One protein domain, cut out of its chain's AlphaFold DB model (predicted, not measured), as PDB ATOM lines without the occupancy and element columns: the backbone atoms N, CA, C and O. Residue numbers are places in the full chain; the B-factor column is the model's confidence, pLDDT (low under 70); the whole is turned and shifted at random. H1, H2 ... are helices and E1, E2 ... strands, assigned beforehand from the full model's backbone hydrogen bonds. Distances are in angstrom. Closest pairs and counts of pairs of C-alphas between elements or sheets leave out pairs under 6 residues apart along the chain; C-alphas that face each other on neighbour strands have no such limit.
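This is residues 475 to 533 and 748 to 849 of the 856 residues of the protein "Epimerase domain-containing protein" of Vitrella brassicaformis (strain CCMP3155) (UniProt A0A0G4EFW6). A strongly twisted wall of five strands has the long helix H2 and the short H3 over one face; H1 only grazes this sheet, and H4 is off it, near H2. Residues 748 to 754 of H2 stick out. The 161 printed residues hold E1 E2 H1 E3 H2 E4 H3 E5 H4 in chain order, class mixed, with a mixed sheet E3 E4 E2 E1 E5. The whole is compact, radius of gyration of the C-alphas 16.3 A, spanning 57 by 40 by 32 A.

Start at E2, residues 484 to 492, parallel to E4, residues 792 to 797; N 488 and O 792 are 2.9 A apart. E3, residues 519 to 522, is parallel to E4, with N 521 and O 793 at 2.8 A. E1, residues 475 to 479, forms an antiparallel hairpin with E2, N 477 and O 487 at 2.8 A; E5, residues 817 to 821, is antiparallel to E1, N 476 and O 820 at 2.8 A. H2, residues 748 to 775, and H3, residues 808 to 814, are on the same face, making two layers with the sheet, each at a height of 8.1 A. H2 is over E2, only just slantwise at 32 degrees on the local plane; H3 is over E1. They touch through H2's residues 762 to 766 alone, closest at the C-alphas of Asn 762 and Val 808, 5.9 A, at a steep tilt of 62 degrees. H1, residues 503 to 515, grazes the sheet with residues 508 to 515. E2, H1, E3 and E4, H3, E5 are split strand-helix-strand units, other strands lying between their strands, with right-handed crossovers. H4, residues 840 to 848, is close to but not clearly touching H2: the C-alphas of Ile 772 and Leu 846 are closest, 7.1 A. In H1, H2, H3 and H4 every O i to N i+4 pair is within hydrogen-bond range.

Find C-alpha 475 at (30.797, -17.101, 19.467), where E1 begins. H2 runs 40.6 A from C-alpha 748 at (20.339, -44.589, 31.742); E2 spans 24.0 A and H1 17.1 A. H4 ends at C-alpha 848, (22.682, -8.060, 44.082).

The farthest C-alphas, Glu 748 and Thr 782, are 56.9 A apart. Residues 534 to 747 are cut out, a gap of 42.5 A between C-alphas 533 and 748. The links H2 to E4 and E5 to H4 are long. Mean pLDDT of the printed part is 74.2; 48 residues are under 70, among them 492 to 506 and 523 to 533.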
ATOM      1  N   TRP A 475      32.032 -17.540  20.108       92.31
ATOM      2  CA  TRP A 475      30.797 -17.101  19.467       92.31
ATOM      3  C   TRP A 475      30.541 -15.633  19.763       92.31
ATOM      4  O   TRP A 475      30.694 -15.171  20.885       92.31
ATOM      5  N   LYS A 476      30.146 -14.899  18.733       93.81
ATOM      6  CA  LYS A 476      29.682 -13.521  18.809       93.81
ATOM      7  C   LYS A 476      28.172 -13.537  19.021       93.81
ATOM      8  O   LYS A 476      27.467 -14.160  18.226       93.81
ATOM      9  N   VAL A 477      27.696 -12.854  20.055       93.88
ATOM     10  CA  VAL A 477      26.274 -12.706  20.383       93.88
ATOM     11  C   VAL A 477      25.841 -11.299  19.998       93.88
ATOM     12  O   VAL A 477      26.303 -10.318  20.579       93.88
ATOM     13  N   GLU A 478      24.984 -11.204  18.988       94.06
ATOM     14  CA  GLU A 478      24.436  -9.946  18.483       94.06
ATOM     15  C   GLU A 478      22.992  -9.779  18.962       94.06
ATOM     16  O   GLU A 478      22.175 -10.695  18.834       94.06
ATOM     17  N   ASP A 479      22.670  -8.607  19.498       90.62
ATOM     18  CA  ASP A 479      21.290  -8.225  19.796       90.62
ATOM     19  C   ASP A 479      20.603  -7.855  18.474       90.62
ATOM     20  O   ASP A 479      20.947  -6.855  17.838       90.62
ATOM     21  N   THR A 480      19.660  -8.685  18.023       87.94
ATOM     22  CA  THR A 480      19.009  -8.522  16.712       87.94
ATOM     23  C   THR A 480      18.136  -7.279  16.627       87.94
ATOM     24  O   THR A 480      18.000  -6.717  15.542       87.94
ATOM     25  N   GLN A 481      17.582  -6.823  17.751       87.06
ATOM     26  CA  GLN A 481      16.745  -5.625  17.788       87.06
ATOM     27  C   GLN A 481      17.585  -4.357  17.625       87.06
ATOM     28  O   GLN A 481      17.094  -3.352  17.117       87.06
ATOM     29  N   ARG A 482      18.852  -4.405  18.052       81.38
ATOM     30  CA  ARG A 482      19.752  -3.242  18.097       81.38
ATOM     31  C   ARG A 482      20.829  -3.253  17.017       81.38
ATOM     32  O   ARG A 482      21.381  -2.206  16.709       81.38
ATOM     33  N   GLY A 483      21.128  -4.413  16.439       86.25
ATOM     34  CA  GLY A 483      22.166  -4.565  15.418       86.25
ATOM     35  C   GLY A 483      23.600  -4.470  15.958       86.25
ATOM     36  O   GLY A 483      24.520  -4.225  15.181       86.25
ATOM     37  N   GLU A 484      23.805  -4.670  17.264       88.88
ATOM     38  CA  GLU A 484      25.102  -4.514  17.938       88.88
ATOM     39  C   GLU A 484      25.590  -5.815  18.591       88.88
ATOM     40  O   GLU A 484      24.810  -6.721  18.895       88.88
ATOM     41  N   VAL A 485      26.904  -5.907  18.825       91.94
ATOM     42  CA  VAL A 485      27.513  -7.031  19.549       91.94
ATOM     43  C   VAL A 485      27.326  -6.820  21.047       91.94
ATOM     44  O   VAL A 485      27.927  -5.919  21.623       91.94
ATOM     45  N   ALA A 486      26.518  -7.672  21.669       89.12
ATOM     46  CA  ALA A 486      26.205  -7.598  23.092       89.12
ATOM     47  C   ALA A 486      27.224  -8.368  23.945       89.12
ATOM     48  O   ALA A 486      27.572  -7.944  25.047       89.12
ATOM     49  N   ALA A 487      27.720  -9.501  23.434       94.25
ATOM     50  CA  ALA A 487      28.696 -10.320  24.140       94.25
ATOM     51  C   ALA A 487      29.509 -11.229  23.215       94.25
ATOM     52  O   ALA A 487      29.149 -11.478  22.060       94.25
ATOM     53  N   TYR A 488      30.575 -11.796  23.772       94.00
ATOM     54  CA  TYR A 488      31.239 -12.974  23.230       94.00
ATOM     55  C   TYR A 488      31.124 -14.143  24.203       94.00
ATOM     56  O   TYR A 488      31.258 -13.970  25.410       94.00
ATOM     57  N   LEU A 489      30.897 -15.340  23.673       90.50
ATOM     58  CA  LEU A 489      30.948 -16.587  24.431       90.50
ATOM     59  C   LEU A 489      32.251 -17.283  24.105       90.50
ATOM     60  O   LEU A 489      32.592 -17.428  22.928       90.50
ATOM     61  N   VAL A 490      32.947 -17.734  25.134       86.81
ATOM     62  CA  VAL A 490      34.178 -18.499  25.007       86.81
ATOM     63  C   VAL A 490      33.944 -19.865  25.633       86.81
ATOM     64  O   VAL A 490      33.643 -19.986  26.817       86.81
ATOM     65  N   GLY A 491      34.069 -20.910  24.823       76.88
ATOM     66  CA  GLY A 491      34.135 -22.278  25.309       76.88
ATOM     67  C   GLY A 491      35.437 -22.483  26.064       76.88
ATOM     68  O   GLY A 491      36.510 -22.526  25.466       76.88
ATOM     69  N   THR A 492      35.323 -22.607  27.375       65.00
ATOM     70  CA  THR A 492      36.368 -23.074  28.282       65.00
ATOM     71  C   THR A 492      36.150 -24.560  28.546       65.00
ATOM     72  O   THR A 492      35.043 -25.072  28.409       65.00
ATOM     73  N   ILE A 493      37.191 -25.321  28.855       50.38
ATOM     74  CA  ILE A 493      37.005 -26.713  29.268       50.38
ATOM     75  C   ILE A 493      38.019 -27.052  30.332       50.38
ATOM     76  O   ILE A 493      39.180 -26.677  30.229       50.38
ATOM     77  N   HIS A 494      37.592 -27.911  31.242       41.78
ATOM     78  CA  HIS A 494      38.418 -28.846  31.991       41.78
ATOM     79  C   HIS A 494      39.178 -29.874  31.090       41.78
ATOM     80  O   HIS A 494      39.361 -31.028  31.456       41.78
ATOM     81  N   LEU A 495      39.661 -29.464  29.909       32.31
ATOM     82  CA  LEU A 495      40.681 -30.145  29.101       32.31
ATOM     83  C   LEU A 495      41.951 -29.280  29.144       32.31
ATOM     84  O   LEU A 495      41.850 -28.054  29.185       32.31
ATOM     85  N   PRO A 496      43.153 -29.878  29.102       35.28
ATOM     86  CA  PRO A 496      44.394 -29.134  29.194       35.28
ATOM     87  C   PRO A 496      44.479 -28.200  27.986       35.28
ATOM     88  O   PRO A 496      44.195 -28.607  26.857       35.28
ATOM     89  N   TYR A 497      44.922 -26.964  28.210       38.50
ATOM     90  CA  TYR A 497      45.136 -25.917  27.198       38.50
ATOM     91  C   TYR A 497      46.012 -26.328  25.993       38.50
ATOM     92  O   TYR A 497      46.170 -25.541  25.068       38.50
ATOM     93  N   ARG A 498      46.512 -27.571  25.933       33.91
ATOM     94  CA  ARG A 498      47.176 -28.181  24.770       33.91
ATOM     95  C   ARG A 498      46.363 -28.144  23.462       33.91
ATOM     96  O   ARG A 498      46.953 -28.323  22.407       33.91
ATOM     97  N   LEU A 499      45.043 -27.907  23.484       36.84
ATOM     98  CA  LEU A 499      44.242 -27.664  22.261       36.84
ATOM     99  C   LEU A 499      44.071 -26.172  21.902       36.84
ATOM    100  O   LEU A 499      43.568 -25.855  20.825       36.84
ATOM    101  N   LEU A 500      44.513 -25.257  22.768       39.78
ATOM    102  CA  LEU A 500      44.632 -23.822  22.501       39.78
ATOM    103  C   LEU A 500      46.109 -23.443  22.297       39.78
ATOM    104  O   LEU A 500      46.589 -22.453  22.835       39.78
ATOM    105  N   GLU A 501      46.837 -24.209  21.491       41.91
ATOM    106  CA  GLU A 501      48.100 -23.752  20.910       41.91
ATOM    107  C   GLU A 501      47.833 -23.123  19.529       41.91
ATOM    108  O   GLU A 501      46.893 -23.487  18.819       41.91
ATOM    109  N   GLY A 502      48.628 -22.121  19.142       55.50
ATOM    110  CA  GLY A 502      48.540 -21.510  17.812       55.50
ATOM    111  C   GLY A 502      47.308 -20.600  17.586       55.50
ATOM    112  O   GLY A 502      47.053 -19.700  18.396       55.50
ATOM    113  N   PRO A 503      46.555 -20.745  16.470       52.94
ATOM    114  CA  PRO A 503      45.516 -19.789  16.047       52.94
ATOM    115  C   PRO A 503      44.380 -19.552  17.054       52.94
ATOM    116  O   PRO A 503      43.750 -18.494  17.037       52.94
ATOM    117  N   SER A 504      44.114 -20.518  17.933       56.19
ATOM    118  CA  SER A 504      42.987 -20.497  18.867       56.19
ATOM    119  C   SER A 504      43.213 -19.563  20.059       56.19
ATOM    120  O   SER A 504      42.372 -18.708  20.341       56.19
ATOM    121  N   LEU A 505      44.387 -19.648  20.691       61.66
ATOM    122  CA  LEU A 505      44.824 -18.699  21.721       61.66
ATOM    123  C   LEU A 505      45.066 -17.311  21.129       61.66
ATOM    124  O   LEU A 505      44.697 -16.306  21.732       61.66
ATOM    125  N   SER A 506      45.599 -17.258  19.902       69.88
ATOM    126  CA  SER A 506      45.713 -16.008  19.151       69.88
ATOM    127  C   SER A 506      44.349 -15.333  18.977       69.88
ATOM    128  O   SER A 506      44.261 -14.114  19.107       69.88
ATOM    129  N   LEU A 507      43.265 -16.090  18.767       74.88
ATOM    130  CA  LEU A 507      41.926 -15.520  18.623       74.88
ATOM    131  C   LEU A 507      41.347 -14.990  19.940       74.88
ATOM    132  O   LEU A 507      40.753 -13.916  19.924       74.88
ATOM    133  N   VAL A 508      41.539 -15.691  21.062       77.31
ATOM    134  CA  VAL A 508      41.129 -15.206  22.398       77.31
ATOM    135  C   VAL A 508      41.942 -13.969  22.792       77.31
ATOM    136  O   VAL A 508      41.375 -12.957  23.195       77.31
ATOM    137  N   SER A 509      43.260 -13.989  22.578       77.00
ATOM    138  CA  SER A 509      44.114 -12.810  22.768       77.00
ATOM    139  C   SER A 509      43.668 -11.655  21.872       77.00
ATOM    140  O   SER A 509      43.610 -10.509  22.308       77.00
ATOM    141  N   THR A 510      43.305 -11.943  20.620       82.50
ATOM    142  CA  THR A 510      42.796 -10.934  19.689       82.50
ATOM    143  C   THR A 510      41.430 -10.401  20.116       82.50
ATOM    144  O   THR A 510      41.157  -9.220  19.913       82.50
ATOM    145  N   LEU A 511      40.575 -11.237  20.713       83.12
ATOM    146  CA  LEU A 511      39.310 -10.815  21.304       83.12
ATOM    147  C   LEU A 511      39.556  -9.756  22.374       83.12
ATOM    148  O   LEU A 511      39.033  -8.653  22.259       83.12
ATOM    149  N   VAL A 512      40.417 -10.063  23.342       81.00
ATOM    150  CA  VAL A 512      40.764  -9.143  24.433       81.00
ATOM    151  C   VAL A 512      41.363  -7.846  23.874       81.00
ATOM    152  O   VAL A 512      40.920  -6.758  24.229       81.00
ATOM    153  N   GLN A 513      42.308  -7.955  22.934       82.12
ATOM    154  CA  GLN A 513      43.035  -6.812  22.370       82.12
ATOM    155  C   GLN A 513      42.221  -5.933  21.414       82.12
ATOM    156  O   GLN A 513      42.536  -4.759  21.268       82.12
ATOM    157  N   ARG A 514      41.251  -6.481  20.670       84.81
ATOM    158  CA  ARG A 514      40.473  -5.700  19.686       84.81
ATOM    159  C   ARG A 514      39.122  -5.285  20.229       84.81
ATOM    160  O   ARG A 514      38.693  -4.167  19.958       84.81
ATOM    161  N   ALA A 515      38.443  -6.188  20.927       81.25
ATOM    162  CA  ALA A 515      37.099  -5.930  21.408       81.25
ATOM    163  C   ALA A 515      37.097  -5.131  22.713       81.25
ATOM    164  O   ALA A 515      36.109  -4.449  22.951       81.25
ATOM    165  N   HIS A 516      38.179  -5.179  23.508       83.69
ATOM    166  CA  HIS A 516      38.275  -4.513  24.813       83.69
ATOM    167  C   HIS A 516      36.981  -4.690  25.627       83.69
ATOM    168  O   HIS A 516      36.231  -3.724  25.799       83.69
ATOM    169  N   PRO A 517      36.642  -5.934  26.013       85.25
ATOM    170  CA  PRO A 517      35.435  -6.175  26.789       85.25
ATOM    171  C   PRO A 517      35.541  -5.498  28.156       85.25
ATOM    172  O   PRO A 517      36.629  -5.414  28.724       85.25
ATOM    173  N   ASP A 518      34.411  -5.034  28.674       82.69
ATOM    174  CA  ASP A 518      34.358  -4.318  29.950       82.69
ATOM    175  C   ASP A 518      34.346  -5.287  31.139       82.69
ATOM    176  O   ASP A 518      34.814  -4.936  32.214       82.69
ATOM    177  N   ALA A 519      33.864  -6.521  30.946       80.69
ATOM    178  CA  ALA A 519      33.891  -7.556  31.976       80.69
ATOM    179  C   ALA A 519      34.050  -8.968  31.392       80.69
ATOM    180  O   ALA A 519      33.501  -9.297  30.334       80.69
ATOM    181  N   PHE A 520      34.776  -9.809  32.133       80.12
ATOM    182  CA  PHE A 520      34.882 -11.251  31.917       80.12
ATOM    183  C   PHE A 520      34.145 -11.983  33.034       80.12
ATOM    184  O   PHE A 520      34.452 -11.799  34.206       80.12
ATOM    185  N   LEU A 521      33.193 -12.830  32.661       78.25
ATOM    186  CA  LEU A 521      32.397 -13.618  33.591       78.25
ATOM    187  C   LEU A 521      32.711 -15.094  33.375       78.25
ATOM    188  O   LEU A 521      32.501 -15.632  32.285       78.25
ATOM    189  N   LEU A 522      33.258 -15.719  34.415       73.00
ATOM    190  CA  LEU A 522      33.702 -17.108  34.418       73.00
ATOM    191  C   LEU A 522      32.707 -17.968  35.198       73.00
ATOM    192  O   LEU A 522      32.238 -17.580  36.266       73.00
ATOM    193  N   GLU A 523      32.422 -19.158  34.683       63.91
ATOM    194  CA  GLU A 523      31.796 -20.219  35.465       63.91
ATOM    195  C   GLU A 523      32.815 -20.747  36.494       63.91
ATOM    196  O   GLU A 523      33.702 -21.528  36.153       63.91
ATOM    197  N   VAL A 524      32.727 -20.295  37.749       48.06
ATOM    198  CA  VAL A 524      33.531 -20.832  38.861       48.06
ATOM    199  C   VAL A 524      32.650 -21.773  39.676       48.06
ATOM    200  O   VAL A 524      31.582 -21.382  40.139       48.06
ATOM    201  N   ASN A 525      33.086 -23.021  39.853       40.06
ATOM    202  CA  ASN A 525      32.341 -24.059  40.577       40.06
ATOM    203  C   ASN A 525      32.511 -23.960  42.112       40.06
ATOM    204  O   ASN A 525      32.478 -24.964  42.814       40.06
ATOM    205  N   VAL A 526      32.731 -22.751  42.630       31.27
ATOM    206  CA  VAL A 526      32.972 -22.472  44.050       31.27
ATOM    207  C   VAL A 526      32.034 -21.345  44.463       31.27
ATOM    208  O   VAL A 526      31.827 -20.389  43.716       31.27
ATOM    209  N   THR A 527      31.428 -21.498  45.634       34.75
ATOM    210  CA  THR A 527      30.553 -20.535  46.307       34.75
ATOM    211  C   THR A 527      31.007 -19.077  46.113       34.75
ATOM    212  O   THR A 527      32.061 -18.671  46.582       34.75
ATOM    213  N   ASN A 528      30.177 -18.304  45.397       33.09
ATOM    214  CA  ASN A 528      30.109 -16.836  45.300       33.09
ATOM    215  C   ASN A 528      31.314 -16.013  45.822       33.09
ATOM    216  O   ASN A 528      31.151 -15.263  46.786       33.09
ATOM    217  N   LYS A 529      32.482 -16.046  45.166       36.00
ATOM    218  CA  LYS A 529      33.517 -15.007  45.361       36.00
ATOM    219  C   LYS A 529      34.157 -14.570  44.036       36.00
ATOM    220  O   LYS A 529      34.475 -15.391  43.180       36.00
ATOM    221  N   GLU A 530      34.261 -13.250  43.867       46.09
ATOM    222  CA  GLU A 530      34.748 -12.531  42.677       46.09
ATOM    223  C   GLU A 530      36.289 -12.546  42.574       46.09
ATOM    224  O   GLU A 530      36.974 -12.638  43.588       46.09
ATOM    225  N   LEU A 531      36.840 -12.394  41.360       37.59
ATOM    226  CA  LEU A 531      38.279 -12.194  41.104       37.59
ATOM    227  C   LEU A 531      38.530 -10.786  40.523       37.59
ATOM    228  O   LEU A 531      37.790 -10.380  39.621       37.59
ATOM    229  N   PRO A 532      39.572 -10.049  40.957       38.03
ATOM    230  CA  PRO A 532      39.948  -8.767  40.359       38.03
ATOM    231  C   PRO A 532      40.645  -8.943  38.994       38.03
ATOM    232  O   PRO A 532      41.289  -9.957  38.723       38.03
ATOM    233  N   SER A 533      40.528  -7.942  38.112       39.28
ATOM    234  CA  SER A 533      41.183  -7.937  36.797       39.28
ATOM    235  C   SER A 533      42.665  -7.546  36.911       39.28
ATOM    236  O   SER A 533      43.015  -6.569  37.567       39.28
ATOM    237  N   GLU A 748      21.320 -45.515  32.322       61.47
ATOM    238  CA  GLU A 748      20.339 -44.589  31.742       61.47
ATOM    239  C   GLU A 748      19.941 -43.513  32.754       61.47
ATOM    240  O   GLU A 748      19.890 -42.333  32.404       61.47
ATOM    241  N   VAL A 749      19.810 -43.896  34.030       54.53
ATOM    242  CA  VAL A 749      19.563 -42.987  35.162       54.53
ATOM    243  C   VAL A 749      20.641 -41.905  35.260       54.53
ATOM    244  O   VAL A 749      20.334 -40.712  35.269       54.53
ATOM    245  N   GLY A 750      21.921 -42.294  35.247       59.38
ATOM    246  CA  GLY A 750      23.029 -41.336  35.320       59.38
ATOM    247  C   GLY A 750      23.108 -40.398  34.109       59.38
ATOM    248  O   GLY A 750      23.536 -39.249  34.232       59.38
ATOM    249  N   THR A 751      22.677 -40.863  32.936       67.12
ATOM    250  CA  THR A 751      22.663 -40.064  31.702       67.12
ATOM    251  C   THR A 751      21.505 -39.066  31.699       67.12
ATOM    252  O   THR A 751      21.715 -37.890  31.388       67.12
ATOM    253  N   LEU A 752      20.305 -39.500  32.099       65.88
ATOM    254  CA  LEU A 752      19.127 -38.642  32.220       65.88
ATOM    255  C   LEU A 752      19.339 -37.550  33.276       65.88
ATOM    256  O   LEU A 752      19.088 -36.374  33.004       65.88
ATOM    257  N   PHE A 753      19.889 -37.925  34.434       61.47
ATOM    258  CA  PHE A 753      20.227 -37.005  35.519       61.47
ATOM    259  C   PHE A 753      21.192 -35.906  35.057       61.47
ATOM    260  O   PHE A 753      20.924 -34.717  35.218       61.47
ATOM    261  N   LYS A 754      22.294 -36.293  34.396       65.88
ATOM    262  CA  LYS A 754      23.269 -35.339  33.845       65.88
ATOM    263  C   LYS A 754      22.638 -34.417  32.807       65.88
ATOM    264  O   LYS A 754      22.927 -33.224  32.813       65.88
ATOM    265  N   LYS A 755      21.774 -34.947  31.935       72.94
ATOM    266  CA  LYS A 755      21.094 -34.159  30.900       72.94
ATOM    267  C   LYS A 755      20.177 -33.093  31.512       72.94
ATOM    268  O   LYS A 755      20.274 -31.937  31.112       72.94
ATOM    269  N   LYS A 756      19.342 -33.454  32.495       70.19
ATOM    270  CA  LYS A 756      18.425 -32.511  33.162       70.19
ATOM    271  C   LYS A 756      19.163 -31.465  34.002       70.19
ATOM    272  O   LYS A 756      18.874 -30.280  33.872       70.19
ATOM    273  N   LEU A 757      20.185 -31.868  34.764       69.00
ATOM    274  CA  LEU A 757      21.008 -30.933  35.541       69.00
ATOM    275  C   LEU A 757      21.733 -29.921  34.637       69.00
ATOM    276  O   LEU A 757      21.784 -28.730  34.943       69.00
ATOM    277  N   LEU A 758      22.277 -30.380  33.503       70.81
ATOM    278  CA  LEU A 758      22.900 -29.502  32.511       70.81
ATOM    279  C   LEU A 758      21.890 -28.525  31.901       70.81
ATOM    280  O   LEU A 758      22.227 -27.355  31.738       70.81
ATOM    281  N   ALA A 759      20.672 -28.980  31.599       77.88
ATOM    282  CA  ALA A 759      19.618 -28.138  31.039       77.88
ATOM    283  C   ALA A 759      19.197 -27.019  32.009       77.88
ATOM    284  O   ALA A 759      19.253 -25.847  31.638       77.88
ATOM    285  N   GLU A 760      18.878 -27.342  33.267       75.50
ATOM    286  CA  GLU A 760      18.502 -26.349  34.291       75.50
ATOM    287  C   GLU A 760      19.624 -25.340  34.552       75.50
ATOM    288  O   GLU A 760      19.419 -24.119  34.576       75.50
ATOM    289  N   ARG A 761      20.859 -25.841  34.652       77.25
ATOM    290  CA  ARG A 761      22.045 -24.998  34.791       77.25
ATOM    291  C   ARG A 761      22.200 -24.046  33.601       77.25
ATOM    292  O   ARG A 761      22.464 -22.859  33.806       77.25
ATOM    293  N   ASN A 762      22.023 -24.528  32.370       82.44
ATOM    294  CA  ASN A 762      22.083 -23.699  31.163       82.44
ATOM    295  C   ASN A 762      20.985 -22.631  31.165       82.44
ATOM    296  O   ASN A 762      21.267 -21.464  30.893       82.44
ATOM    297  N   GLN A 763      19.754 -22.991  31.527       82.31
ATOM    298  CA  GLN A 763      18.639 -22.050  31.599       82.31
ATOM    299  C   GLN A 763      18.868 -20.949  32.639       82.31
ATOM    300  O   GLN A 763      18.579 -19.776  32.376       82.31
ATOM    301  N   LEU A 764      19.407 -21.280  33.815       80.69
ATOM    302  CA  LEU A 764      19.761 -20.279  34.822       80.69
ATOM    303  C   LEU A 764      20.836 -19.314  34.309       80.69
ATOM    304  O   LEU A 764      20.686 -18.096  34.439       80.69
ATOM    305  N   TRP A 765      21.894 -19.836  33.686       82.06
ATOM    306  CA  TRP A 765      22.937 -19.005  33.087       82.06
ATOM    307  C   TRP A 765      22.375 -18.047  32.042       82.06
ATOM    308  O   TRP A 765      22.688 -16.860  32.064       82.06
ATOM    309  N   ILE A 766      21.482 -18.527  31.182       86.06
ATOM    310  CA  ILE A 766      20.825 -17.699  30.170       86.06
ATOM    311  C   ILE A 766      19.976 -16.602  30.806       86.06
ATOM    312  O   ILE A 766      20.039 -15.454  30.361       86.06
ATOM    313  N   ARG A 767      19.222 -16.910  31.868       84.62
ATOM    314  CA  ARG A 767      18.463 -15.900  32.621       84.62
ATOM    315  C   ARG A 767      19.388 -14.809  33.168       84.62
ATOM    316  O   ARG A 767      19.099 -13.628  32.980       84.62
ATOM    317  N   ARG A 768      20.525 -15.185  33.761       87.69
ATOM    318  CA  ARG A 768      21.534 -14.241  34.283       87.69
ATOM    319  C   ARG A 768      22.182 -13.409  33.183       87.69
ATOM    320  O   ARG A 768      22.254 -12.190  33.299       87.69
ATOM    321  N   MET A 769      22.591 -14.036  32.083       87.94
ATOM    322  CA  MET A 769      23.143 -13.333  30.923       87.94
ATOM    323  C   MET A 769      22.147 -12.321  30.364       87.94
ATOM    324  O   MET A 769      22.511 -11.175  30.134       87.94
ATOM    325  N   ARG A 770      20.883 -12.715  30.171       88.38
ATOM    326  CA  ARG A 770      19.830 -11.803  29.710       88.38
ATOM    327  C   ARG A 770      19.651 -10.635  30.663       88.38
ATOM    328  O   ARG A 770      19.599  -9.500  30.201       88.38
ATOM    329  N   HIS A 771      19.598 -10.912  31.964       87.88
ATOM    330  CA  HIS A 771      19.501  -9.873  32.978       87.88
ATOM    331  C   HIS A 771      20.661  -8.875  32.839       87.88
ATOM    332  O   HIS A 771      20.410  -7.678  32.695       87.88
ATOM    333  N   ILE A 772      21.906  -9.357  32.744       88.12
ATOM    334  CA  ILE A 772      23.091  -8.511  32.546       88.12
ATOM    335  C   ILE A 772      22.982  -7.698  31.252       88.12
ATOM    336  O   ILE A 772      23.094  -6.476  31.272       88.12
ATOM    337  N   LEU A 773      22.707  -8.349  30.122       88.38
ATOM    338  CA  LEU A 773      22.656  -7.691  28.813       88.38
ATOM    339  C   LEU A 773      21.532  -6.652  28.705       88.38
ATOM    340  O   LEU A 773      21.652  -5.687  27.949       88.38
ATOM    341  N   GLN A 774      20.429  -6.823  29.432       87.12
ATOM    342  CA  GLN A 774      19.296  -5.897  29.417       87.12
ATOM    343  C   GLN A 774      19.518  -4.692  30.343       87.12
ATOM    344  O   GLN A 774      19.236  -3.547  29.945       87.12
ATOM    345  N   HIS A 775      20.055  -4.943  31.537       86.44
ATOM    346  CA  HIS A 775      20.076  -3.982  32.638       86.44
ATOM    347  C   HIS A 775      21.435  -3.307  32.841       86.44
ATOM    348  O   HIS A 775      21.460  -2.204  33.376       86.44
ATOM    349  N   ALA A 776      22.543  -3.874  32.349       86.00
ATOM    350  CA  ALA A 776      23.847  -3.224  32.453       86.00
ATOM    351  C   ALA A 776      23.841  -1.848  31.762       86.00
ATOM    352  O   ALA A 776      23.362  -1.681  30.629       86.00
ATOM    353  N   ARG A 777      24.375  -0.850  32.465       84.12
ATOM    354  CA  ARG A 777      24.555   0.532  32.007       84.12
ATOM    355  C   ARG A 777      25.962   0.984  32.370       84.12
ATOM    356  O   ARG A 777      26.531   0.473  33.327       84.12
ATOM    357  N   SER A 778      26.502   1.920  31.596       80.06
ATOM    358  CA  SER A 778      27.739   2.605  31.968       80.06
ATOM    359  C   SER A 778      27.528   3.319  33.301       80.06
ATOM    360  O   SER A 778      26.515   3.998  33.467       80.06
ATOM    361  N   ASP A 779      28.463   3.183  34.231       76.25
ATOM    362  CA  ASP A 779      28.450   3.934  35.490       76.25
ATOM    363  C   ASP A 779      29.301   5.206  35.444       76.25
ATOM    364  O   ASP A 779      29.267   6.002  36.380       76.25
ATOM    365  N   ASP A 780      29.984   5.451  34.324       77.88
ATOM    366  CA  ASP A 780      30.521   6.765  33.971       77.88
ATOM    367  C   ASP A 780      29.367   7.790  33.856       77.88
ATOM    368  O   ASP A 780      28.581   7.724  32.899       77.88
ATOM    369  N   PRO A 781      29.257   8.761  34.785       69.44
ATOM    370  CA  PRO A 781      28.155   9.720  34.814       69.44
ATOM    371  C   PRO A 781      28.146  10.637  33.587       69.44
ATOM    372  O   PRO A 781      27.100  11.174  33.232       69.44
ATOM    373  N   THR A 782      29.278  10.784  32.887       74.50
ATOM    374  CA  THR A 782      29.358  11.559  31.638       74.50
ATOM    375  C   THR A 782      28.746  10.825  30.442       74.50
ATOM    376  O   THR A 782      28.483  11.429  29.403       74.50
ATOM    377  N   LYS A 783      28.490   9.520  30.594       68.25
ATOM    378  CA  LYS A 783      27.914   8.630  29.581       68.25
ATOM    379  C   LYS A 783      26.629   7.947  30.053       68.25
ATOM    380  O   LYS A 783      26.143   7.072  29.342       68.25
ATOM    381  N   ALA A 784      26.062   8.345  31.195       62.75
ATOM    382  CA  ALA A 784      24.865   7.724  31.772       62.75
ATOM    383  C   ALA A 784      23.652   7.743  30.816       62.75
ATOM    384  O   ALA A 784      22.903   6.769  30.758       62.75
ATOM    385  N   ASP A 785      23.525   8.798  30.002       63.59
ATOM    386  CA  ASP A 785      22.482   8.939  28.971       63.59
ATOM    387  C   ASP A 785      22.934   8.474  27.570       63.59
ATOM    388  O   ASP A 785      22.179   8.543  26.596       63.59
ATOM    389  N   SER A 786      24.179   8.005  27.432       65.75
ATOM    390  CA  SER A 786      24.703   7.504  26.162       65.75
ATOM    391  C   SER A 786      24.106   6.126  25.850       65.75
ATOM    392  O   SER A 786      24.044   5.270  26.733       65.75
ATOM    393  N   PRO A 787      23.735   5.827  24.589       64.88
ATOM    394  CA  PRO A 787      23.288   4.487  24.191       64.88
ATOM    395  C   PRO A 787      24.390   3.418  24.297       64.88
ATOM    396  O   PRO A 787      24.136   2.239  24.053       64.88
ATOM    397  N   CYS A 788      25.614   3.818  24.637       72.62
ATOM    398  CA  CYS A 788      26.763   2.945  24.745       72.62
ATOM    399  C   CYS A 788      26.600   1.958  25.922       72.62
ATOM    400  O   CYS A 788      26.251   2.323  27.046       72.62
ATOM    401  N   ARG A 789      26.822   0.669  25.640       80.56
ATOM    402  CA  ARG A 789      26.654  -0.434  26.593       80.56
ATOM    403  C   ARG A 789      27.964  -1.167  26.864       80.56
ATOM    404  O   ARG A 789      28.825  -1.212  25.975       80.56
ATOM    405  N   PRO A 790      28.097  -1.772  28.056       87.38
ATOM    406  CA  PRO A 790      29.213  -2.654  28.334       87.38
ATOM    407  C   PRO A 790      29.185  -3.892  27.422       87.38
ATOM    408  O   PRO A 790      28.121  -4.446  27.140       87.38
ATOM    409  N   LEU A 791      30.352  -4.316  26.949       89.38
ATOM    410  CA  LEU A 791      30.585  -5.527  26.174       89.38
ATOM    411  C   LEU A 791      31.112  -6.612  27.110       89.38
ATOM    412  O   LEU A 791      32.173  -6.458  27.712       89.38
ATOM    413  N   PHE A 792      30.413  -7.738  27.166       89.06
ATOM    414  CA  PHE A 792      30.758  -8.836  28.065       89.06
ATOM    415  C   PHE A 792      31.445  -9.984  27.333       89.06
ATOM    416  O   PHE A 792      31.140 -10.282  26.173       89.06
ATOM    417  N   VAL A 793      32.328 -10.686  28.039       90.38
ATOM    418  CA  VAL A 793      32.773 -12.022  27.644       90.38
ATOM    419  C   VAL A 793      32.322 -13.020  28.694       90.38
ATOM    420  O   VAL A 793      32.676 -12.894  29.861       90.38
ATOM    421  N   PHE A 794      31.566 -14.025  28.266       87.94
ATOM    422  CA  PHE A 794      31.131 -15.122  29.120       87.94
ATOM    423  C   PHE A 794      31.897 -16.389  28.767       87.94
ATOM    424  O   PHE A 794      31.977 -16.771  27.597       87.94
ATOM    425  N   ALA A 795      32.446 -17.044  29.776       83.19
ATOM    426  CA  ALA A 795      33.232 -18.253  29.626       83.19
ATOM    427  C   ALA A 795      32.529 -19.431  30.314       83.19
ATOM    428  O   ALA A 795      32.275 -19.384  31.516       83.19
ATOM    429  N   PHE A 796      32.226 -20.478  29.541       77.88
ATOM    430  CA  PHE A 796      31.473 -21.659  29.997       77.88
ATOM    431  C   PHE A 796      32.237 -22.939  29.720       77.88
ATOM    432  O   PHE A 796      32.997 -22.984  28.752       77.88
ATOM    433  N   GLY A 797      31.976 -24.006  30.474       77.25
ATOM    434  CA  GLY A 797      32.421 -25.351  30.103       77.25
ATOM    435  C   GLY A 797      31.936 -25.779  28.701       77.25
ATOM    436  O   GLY A 797      30.811 -25.482  28.303       77.25
ATOM    437  N   VAL A 798      32.721 -26.547  27.934       68.56
ATOM    438  CA  VAL A 798      32.292 -27.030  26.598       68.56
ATOM    439  C   VAL A 798      31.016 -27.877  26.645       68.56
ATOM    440  O   VAL A 798      30.237 -27.850  25.694       68.56
ATOM    441  N   GLY A 799      30.726 -28.526  27.778       70.00
ATOM    442  CA  GLY A 799      29.452 -29.217  28.009       70.00
ATOM    443  C   GLY A 799      28.210 -28.330  27.819       70.00
ATOM    444  O   GLY A 799      27.175 -28.831  27.399       70.00
ATOM    445  N   HIS A 800      28.322 -27.011  28.016       74.00
ATOM    446  CA  HIS A 800      27.233 -26.051  27.783       74.00
ATOM    447  C   HIS A 800      26.888 -25.851  26.303       74.00
ATOM    448  O   HIS A 800      25.774 -25.447  25.970       74.00
ATOM    449  N   PHE A 801      27.846 -26.103  25.410       74.06
ATOM    450  CA  PHE A 801      27.700 -25.889  23.969       74.06
ATOM    451  C   PHE A 801      27.368 -27.176  23.210       74.06
ATOM    452  O   PHE A 801      26.943 -27.100  22.062       74.06
ATOM    453  N   LEU A 802      27.610 -28.339  23.825       65.25
ATOM    454  CA  LEU A 802      27.459 -29.659  23.203       65.25
ATOM    455  C   LEU A 802      26.178 -30.399  23.608       65.25
ATOM    456  O   LEU A 802      25.973 -31.521  23.154       65.25
ATOM    457  N   ALA A 803      25.332 -29.814  24.458       67.38
ATOM    458  CA  ALA A 803      24.052 -30.418  24.812       67.38
ATOM    459  C   ALA A 803      23.156 -30.529  23.560       67.38
ATOM    460  O   ALA A 803      22.937 -29.535  22.872       67.38
ATOM    461  N   GLU A 804      22.672 -31.740  23.248       56.34
ATOM    462  CA  GLU A 804      21.832 -32.014  22.063       56.34
ATOM    463  C   GLU A 804      20.494 -31.248  22.085       56.34
ATOM    464  O   GLU A 804      19.915 -30.985  21.035       56.34
ATOM    465  N   SER A 805      20.029 -30.877  23.282       59.09
ATOM    466  CA  SER A 805      18.933 -29.945  23.551       59.09
ATOM    467  C   SER A 805      19.381 -28.971  24.645       59.09
ATOM    468  O   SER A 805      20.204 -29.336  25.485       59.09
ATOM    469  N   ASP A 806      18.871 -27.737  24.634       70.31
ATOM    470  CA  ASP A 806      19.133 -26.737  25.685       70.31
ATOM    471  C   ASP A 806      20.594 -26.272  25.781       70.31
ATOM    472  O   ASP A 806      21.074 -25.887  26.853       70.31
ATOM    473  N   SER A 807      21.332 -26.282  24.664       83.12
ATOM    474  CA  SER A 807      22.651 -25.650  24.620       83.12
ATOM    475  C   SER A 807      22.524 -24.144  24.874       83.12
ATOM    476  O   SER A 807      21.549 -23.505  24.472       83.12
ATOM    477  N   VAL A 808      23.544 -23.533  25.482       81.31
ATOM    478  CA  VAL A 808      23.581 -22.070  25.684       81.31
ATOM    479  C   VAL A 808      23.419 -21.318  24.352       81.31
ATOM    480  O   VAL A 808      22.860 -20.226  24.315       81.31
ATOM    481  N   LEU A 809      23.856 -21.901  23.230       88.50
ATOM    482  CA  LEU A 809      23.706 -21.287  21.907       88.50
ATOM    483  C   LEU A 809      22.254 -21.279  21.432       88.50
ATOM    484  O   LEU A 809      21.819 -20.276  20.869       88.50
ATOM    485  N   ASP A 810      21.530 -22.377  21.631       85.88
ATOM    486  CA  ASP A 810      20.137 -22.505  21.197       85.88
ATOM    487  C   ASP A 810      19.226 -21.662  22.079       85.88
ATOM    488  O   ASP A 810      18.472 -20.843  21.565       85.88
ATOM    489  N   LEU A 811      19.436 -21.701  23.395       85.81
ATOM    490  CA  LEU A 811      18.699 -20.860  24.337       85.81
ATOM    491  C   LEU A 811      18.910 -19.355  24.083       85.81
ATOM    492  O   LEU A 811      17.984 -18.562  24.248       85.81
ATOM    493  N   LEU A 812      20.105 -18.928  23.651       86.81
ATOM    494  CA  LEU A 812      20.331 -17.537  23.228       86.81
ATOM    495  C   LEU A 812      19.607 -17.192  21.923       86.81
ATOM    496  O   LEU A 812      19.098 -16.076  21.797       86.81
ATOM    497  N   ARG A 813      19.555 -18.117  20.956       91.88
ATOM    498  CA  ARG A 813      18.798 -17.923  19.707       91.88
ATOM    499  C   ARG A 813      17.305 -17.810  19.987       91.88
ATOM    500  O   ARG A 813      16.677 -16.880  19.486       91.88
ATOM    501  N   ASP A 814      16.779 -18.672  20.850       88.00
ATOM    502  CA  ASP A 814      15.382 -18.655  21.293       88.00
ATOM    503  C   ASP A 814      15.053 -17.377  22.076       88.00
ATOM    504  O   ASP A 814      13.962 -16.820  21.964       88.00
ATOM    505  N   ALA A 815      16.032 -16.835  22.806       84.56
ATOM    506  CA  ALA A 815      15.935 -15.531  23.457       84.56
ATOM    507  C   ALA A 815      16.044 -14.326  22.495       84.56
ATOM    508  O   ALA A 815      16.004 -13.185  22.958       84.56
ATOM    509  N   GLY A 816      16.166 -14.552  21.182       90.69
ATOM    510  CA  GLY A 816      16.189 -13.510  20.152       90.69
ATOM    511  C   GLY A 816      17.578 -12.963  19.805       90.69
ATOM    512  O   GLY A 816      17.680 -11.994  19.048       90.69
ATOM    513  N   TYR A 817      18.659 -13.561  20.312       93.19
ATOM    514  CA  TYR A 817      20.019 -13.160  19.951       93.19
ATOM    515  C   TYR A 817      20.510 -13.891  18.703       93.19
ATOM    516  O   TYR A 817      20.311 -15.091  18.516       93.19
ATOM    517  N   LYS A 818      21.255 -13.187  17.853       94.69
ATOM    518  CA  LYS A 818      21.954 -13.807  16.730       94.69
ATOM    519  C   LYS A 818      23.335 -14.255  17.188       94.69
ATOM    520  O   LYS A 818      24.229 -13.445  17.415       94.69
ATOM    521  N   VAL A 819      23.522 -15.568  17.285       92.88
ATOM    522  CA  VAL A 819      24.781 -16.169  17.739       92.88
ATOM    523  C   VAL A 819      25.575 -16.707  16.551       92.88
ATOM    524  O   VAL A 819      25.162 -17.663  15.894       92.88
ATOM    525  N   THR A 820      26.733 -16.103  16.277       93.06
ATOM    526  CA  THR A 820      27.578 -16.429  15.116       93.06
ATOM    527  C   THR A 820      28.961 -16.882  15.571       93.06
ATOM    528  O   THR A 820      29.623 -16.176  16.328       93.06
ATOM    529  N   ARG A 821      29.447 -18.032  15.095       90.38
ATOM    530  CA  ARG A 821      30.805 -18.497  15.421       90.38
ATOM    531  C   ARG A 821      31.864 -17.556  14.832       90.38
ATOM    532  O   ARG A 821      31.759 -17.134  13.681       90.38
ATOM    533  N   VAL A 822      32.895 -17.249  15.614       89.69
ATOM    534  CA  VAL A 822      34.056 -16.459  15.191       89.69
ATOM    535  C   VAL A 822      35.137 -17.420  14.708       89.69
ATOM    536  O   VAL A 822      35.694 -18.196  15.475       89.69
ATOM    537  N   GLU A 823      35.436 -17.377  13.416       82.88
ATOM    538  CA  GLU A 823      36.429 -18.243  12.780       82.88
ATOM    539  C   GLU A 823      37.789 -17.569  12.580       82.88
ATOM    540  O   GLU A 823      38.790 -18.255  12.381       82.88
ATOM    541  N   ARG A 824      37.831 -16.230  12.539       85.38
ATOM    542  CA  ARG A 824      39.037 -15.448  12.234       85.38
ATOM    543  C   ARG A 824      39.077 -14.156  13.041       85.38
ATOM    544  O   ARG A 824      38.064 -13.477  13.177       85.38
ATOM    545  N   ALA A 825      40.281 -13.734  13.423       81.25
ATOM    546  CA  ALA A 825      40.559 -12.492  14.154       81.25
ATOM    547  C   ALA A 825      39.891 -11.243  13.558       81.25
ATOM    548  O   ALA A 825      39.400 -10.382  14.279       81.25
ATOM    549  N   ARG A 826      39.815 -11.155  12.225       83.69
ATOM    550  CA  ARG A 826      39.182 -10.028  11.518       83.69
ATOM    551  C   ARG A 826      37.673  -9.891  11.759       83.69
ATOM    552  O   ARG A 826      37.133  -8.827  11.492       83.69
ATOM    553  N   GLN A 827      37.002 -10.950  12.216       87.75
ATOM    554  CA  GLN A 827      35.576 -10.923  12.567       87.75
ATOM    555  C   GLN A 827      35.329 -10.306  13.950       87.75
ATOM    556  O   GLN A 827      34.178 -10.077  14.313       87.75
ATOM    557  N   ILE A 828      36.398 -10.031  14.703       88.62
ATOM    558  CA  ILE A 828      36.362  -9.277  15.949       88.62
ATOM    559  C   ILE A 828      36.625  -7.802  15.590       88.62
ATOM    560  O   ILE A 828      37.758  -7.443  15.226       88.62
ATOM    561  N   PRO A 829      35.592  -6.938  15.598       84.06
ATOM    562  CA  PRO A 829      35.763  -5.526  15.301       84.06
ATOM    563  C   PRO A 829      36.698  -4.890  16.335       84.06
ATOM    564  O   PRO A 829      36.748  -5.314  17.487       84.06
ATOM    565  N   ARG A 830      37.470  -3.883  15.908       84.00
ATOM    566  CA  ARG A 830      38.148  -3.009  16.870       84.00
ATOM    567  C   ARG A 830      37.073  -2.135  17.496       84.00
ATOM    568  O   ARG A 830      36.413  -1.398  16.765       84.00
ATOM    569  N   ARG A 831      36.877  -2.244  18.805       81.19
ATOM    570  CA  ARG A 831      35.996  -1.328  19.523       81.19
ATOM    571  C   ARG A 831      36.647   0.057  19.488       81.19
ATOM    572  O   ARG A 831      37.854   0.174  19.691       81.19
ATOM    573  N   GLY A 832      35.882   1.082  19.113       74.44
ATOM    574  CA  GLY A 832      36.378   2.462  19.107       74.44
ATOM    575  C   GLY A 832      36.768   2.918  20.519       74.44
ATOM    576  O   GLY A 832      36.400   2.273  21.496       74.44
ATOM    577  N   SER A 833      37.464   4.053  20.642       63.34
ATOM    578  CA  SER A 833      37.913   4.621  21.930       63.34
ATOM    579  C   SER A 833      36.784   4.958  22.918       63.34
ATOM    580  O   SER A 833      37.049   5.283  24.071       63.34
ATOM    581  N   ASN A 834      35.527   4.888  22.481       64.81
ATOM    582  CA  ASN A 834      34.354   5.109  23.314       64.81
ATOM    583  C   ASN A 834      33.916   3.783  23.949       64.81
ATOM    584  O   ASN A 834      32.920   3.187  23.540       64.81
ATOM    585  N   THR A 835      34.684   3.299  24.928       68.94
ATOM    586  CA  THR A 835      34.251   2.205  25.805       68.94
ATOM    587  C   THR A 835      33.225   2.718  26.813       68.94
ATOM    588  O   THR A 835      33.250   3.890  27.218       68.94
ATOM    589  N   CYS A 836      32.305   1.838  27.201       71.31
ATOM    590  CA  CYS A 836      31.380   2.082  28.297       71.31
ATOM    591  C   CYS A 836      31.848   1.300  29.502       71.31
ATOM    592  O   CYS A 836      31.570   0.109  29.609       71.31
ATOM    593  N   GLY A 837      32.588   1.995  30.365       74.19
ATOM    594  CA  GLY A 837      33.047   1.432  31.621       74.19
ATOM    595  C   GLY A 837      31.847   0.971  32.437       74.19
ATOM    596  O   GLY A 837      30.886   1.717  32.618       74.19
ATOM    597  N   LEU A 838      31.900  -0.282  32.863       79.50
ATOM    598  CA  LEU A 838      31.114  -0.790  33.969       79.50
ATOM    599  C   LEU A 838      32.128  -1.097  35.063       79.50
ATOM    600  O   LEU A 838      32.934  -2.012  34.899       79.50
ATOM    601  N   SER A 839      32.143  -0.311  36.135       79.94
ATOM    602  CA  SER A 839      32.971  -0.632  37.295       79.94
ATOM    603  C   SER A 839      32.470  -1.903  37.979       79.94
ATOM    604  O   SER A 839      31.325  -2.340  37.800       79.94
ATOM    605  N   ASN A 840      33.322  -2.467  38.831       71.56
ATOM    606  CA  ASN A 840      32.960  -3.598  39.677       71.56
ATOM    607  C   ASN A 840      31.732  -3.285  40.554       71.56
ATOM    608  O   ASN A 840      30.879  -4.149  40.721       71.56
ATOM    609  N   ASP A 841      31.564  -2.045  41.027       73.94
ATOM    610  CA  ASP A 841      30.391  -1.637  41.816       73.94
ATOM    611  C   ASP A 841      29.114  -1.538  40.971       73.94
ATOM    612  O   ASP A 841      28.008  -1.832  41.437       73.94
ATOM    613  N   GLY A 842      29.241  -1.122  39.708       79.12
ATOM    614  CA  GLY A 842      28.155  -1.183  38.732       79.12
ATOM    615  C   GLY A 842      27.693  -2.621  38.495       79.12
ATOM    616  O   GLY A 842      26.493  -2.895  38.508       79.12
ATOM    617  N   LEU A 843      28.644  -3.548  38.354       78.75
ATOM    618  CA  LEU A 843      28.366  -4.972  38.201       78.75
ATOM    619  C   LEU A 843      27.767  -5.586  39.478       78.75
ATOM    620  O   LEU A 843      26.764  -6.285  39.385       78.75
ATOM    621  N   ARG A 844      28.286  -5.264  40.670       75.94
ATOM    622  CA  ARG A 844      27.756  -5.750  41.959       75.94
ATOM    623  C   ARG A 844      26.309  -5.348  42.187       75.94
ATOM    624  O   ARG A 844      25.485  -6.188  42.537       75.94
ATOM    625  N   ARG A 845      25.969  -4.080  41.937       78.38
ATOM    626  CA  ARG A 845      24.579  -3.603  42.042       78.38
ATOM    627  C   ARG A 845      23.644  -4.353  41.096       78.38
ATOM    628  O   ARG A 845      22.506  -4.628  41.459       78.38
ATOM    629  N   LEU A 846      24.137  -4.719  39.913       78.75
ATOM    630  CA  LEU A 846      23.396  -5.504  38.926       78.75
ATOM    631  C   LEU A 846      23.152  -6.949  39.384       78.75
ATOM    632  O   LEU A 846      22.111  -7.519  39.075       78.75
ATOM    633  N   THR A 847      24.098  -7.545  40.112       78.44
ATOM    634  CA  THR A 847      24.030  -8.946  40.557       78.44
ATOM    635  C   THR A 847      23.471  -9.134  41.971       78.44
ATOM    636  O   THR A 847      23.262 -10.269  42.387       78.44
ATOM    637  N   GLN A 848      23.242  -8.051  42.719       76.69
ATOM    638  CA  GLN A 848      22.682  -8.060  44.082       76.69
ATOM    639  C   GLN A 848      21.241  -7.530  44.160       76.69
ATOM    640  O   GLN A 848      20.650  -7.529  45.237       76.69
ATOM    641  N   GLY A 849      20.671  -7.058  43.045       74.12
ATOM    642  CA  GLY A 849      19.288  -6.577  43.001       74.12
ATOM    643  C   GLY A 849      18.258  -7.696  43.192       74.12
ATOM    644  O   GLY A 849      18.525  -8.854  42.873       74.12
TER     645      GLY A 849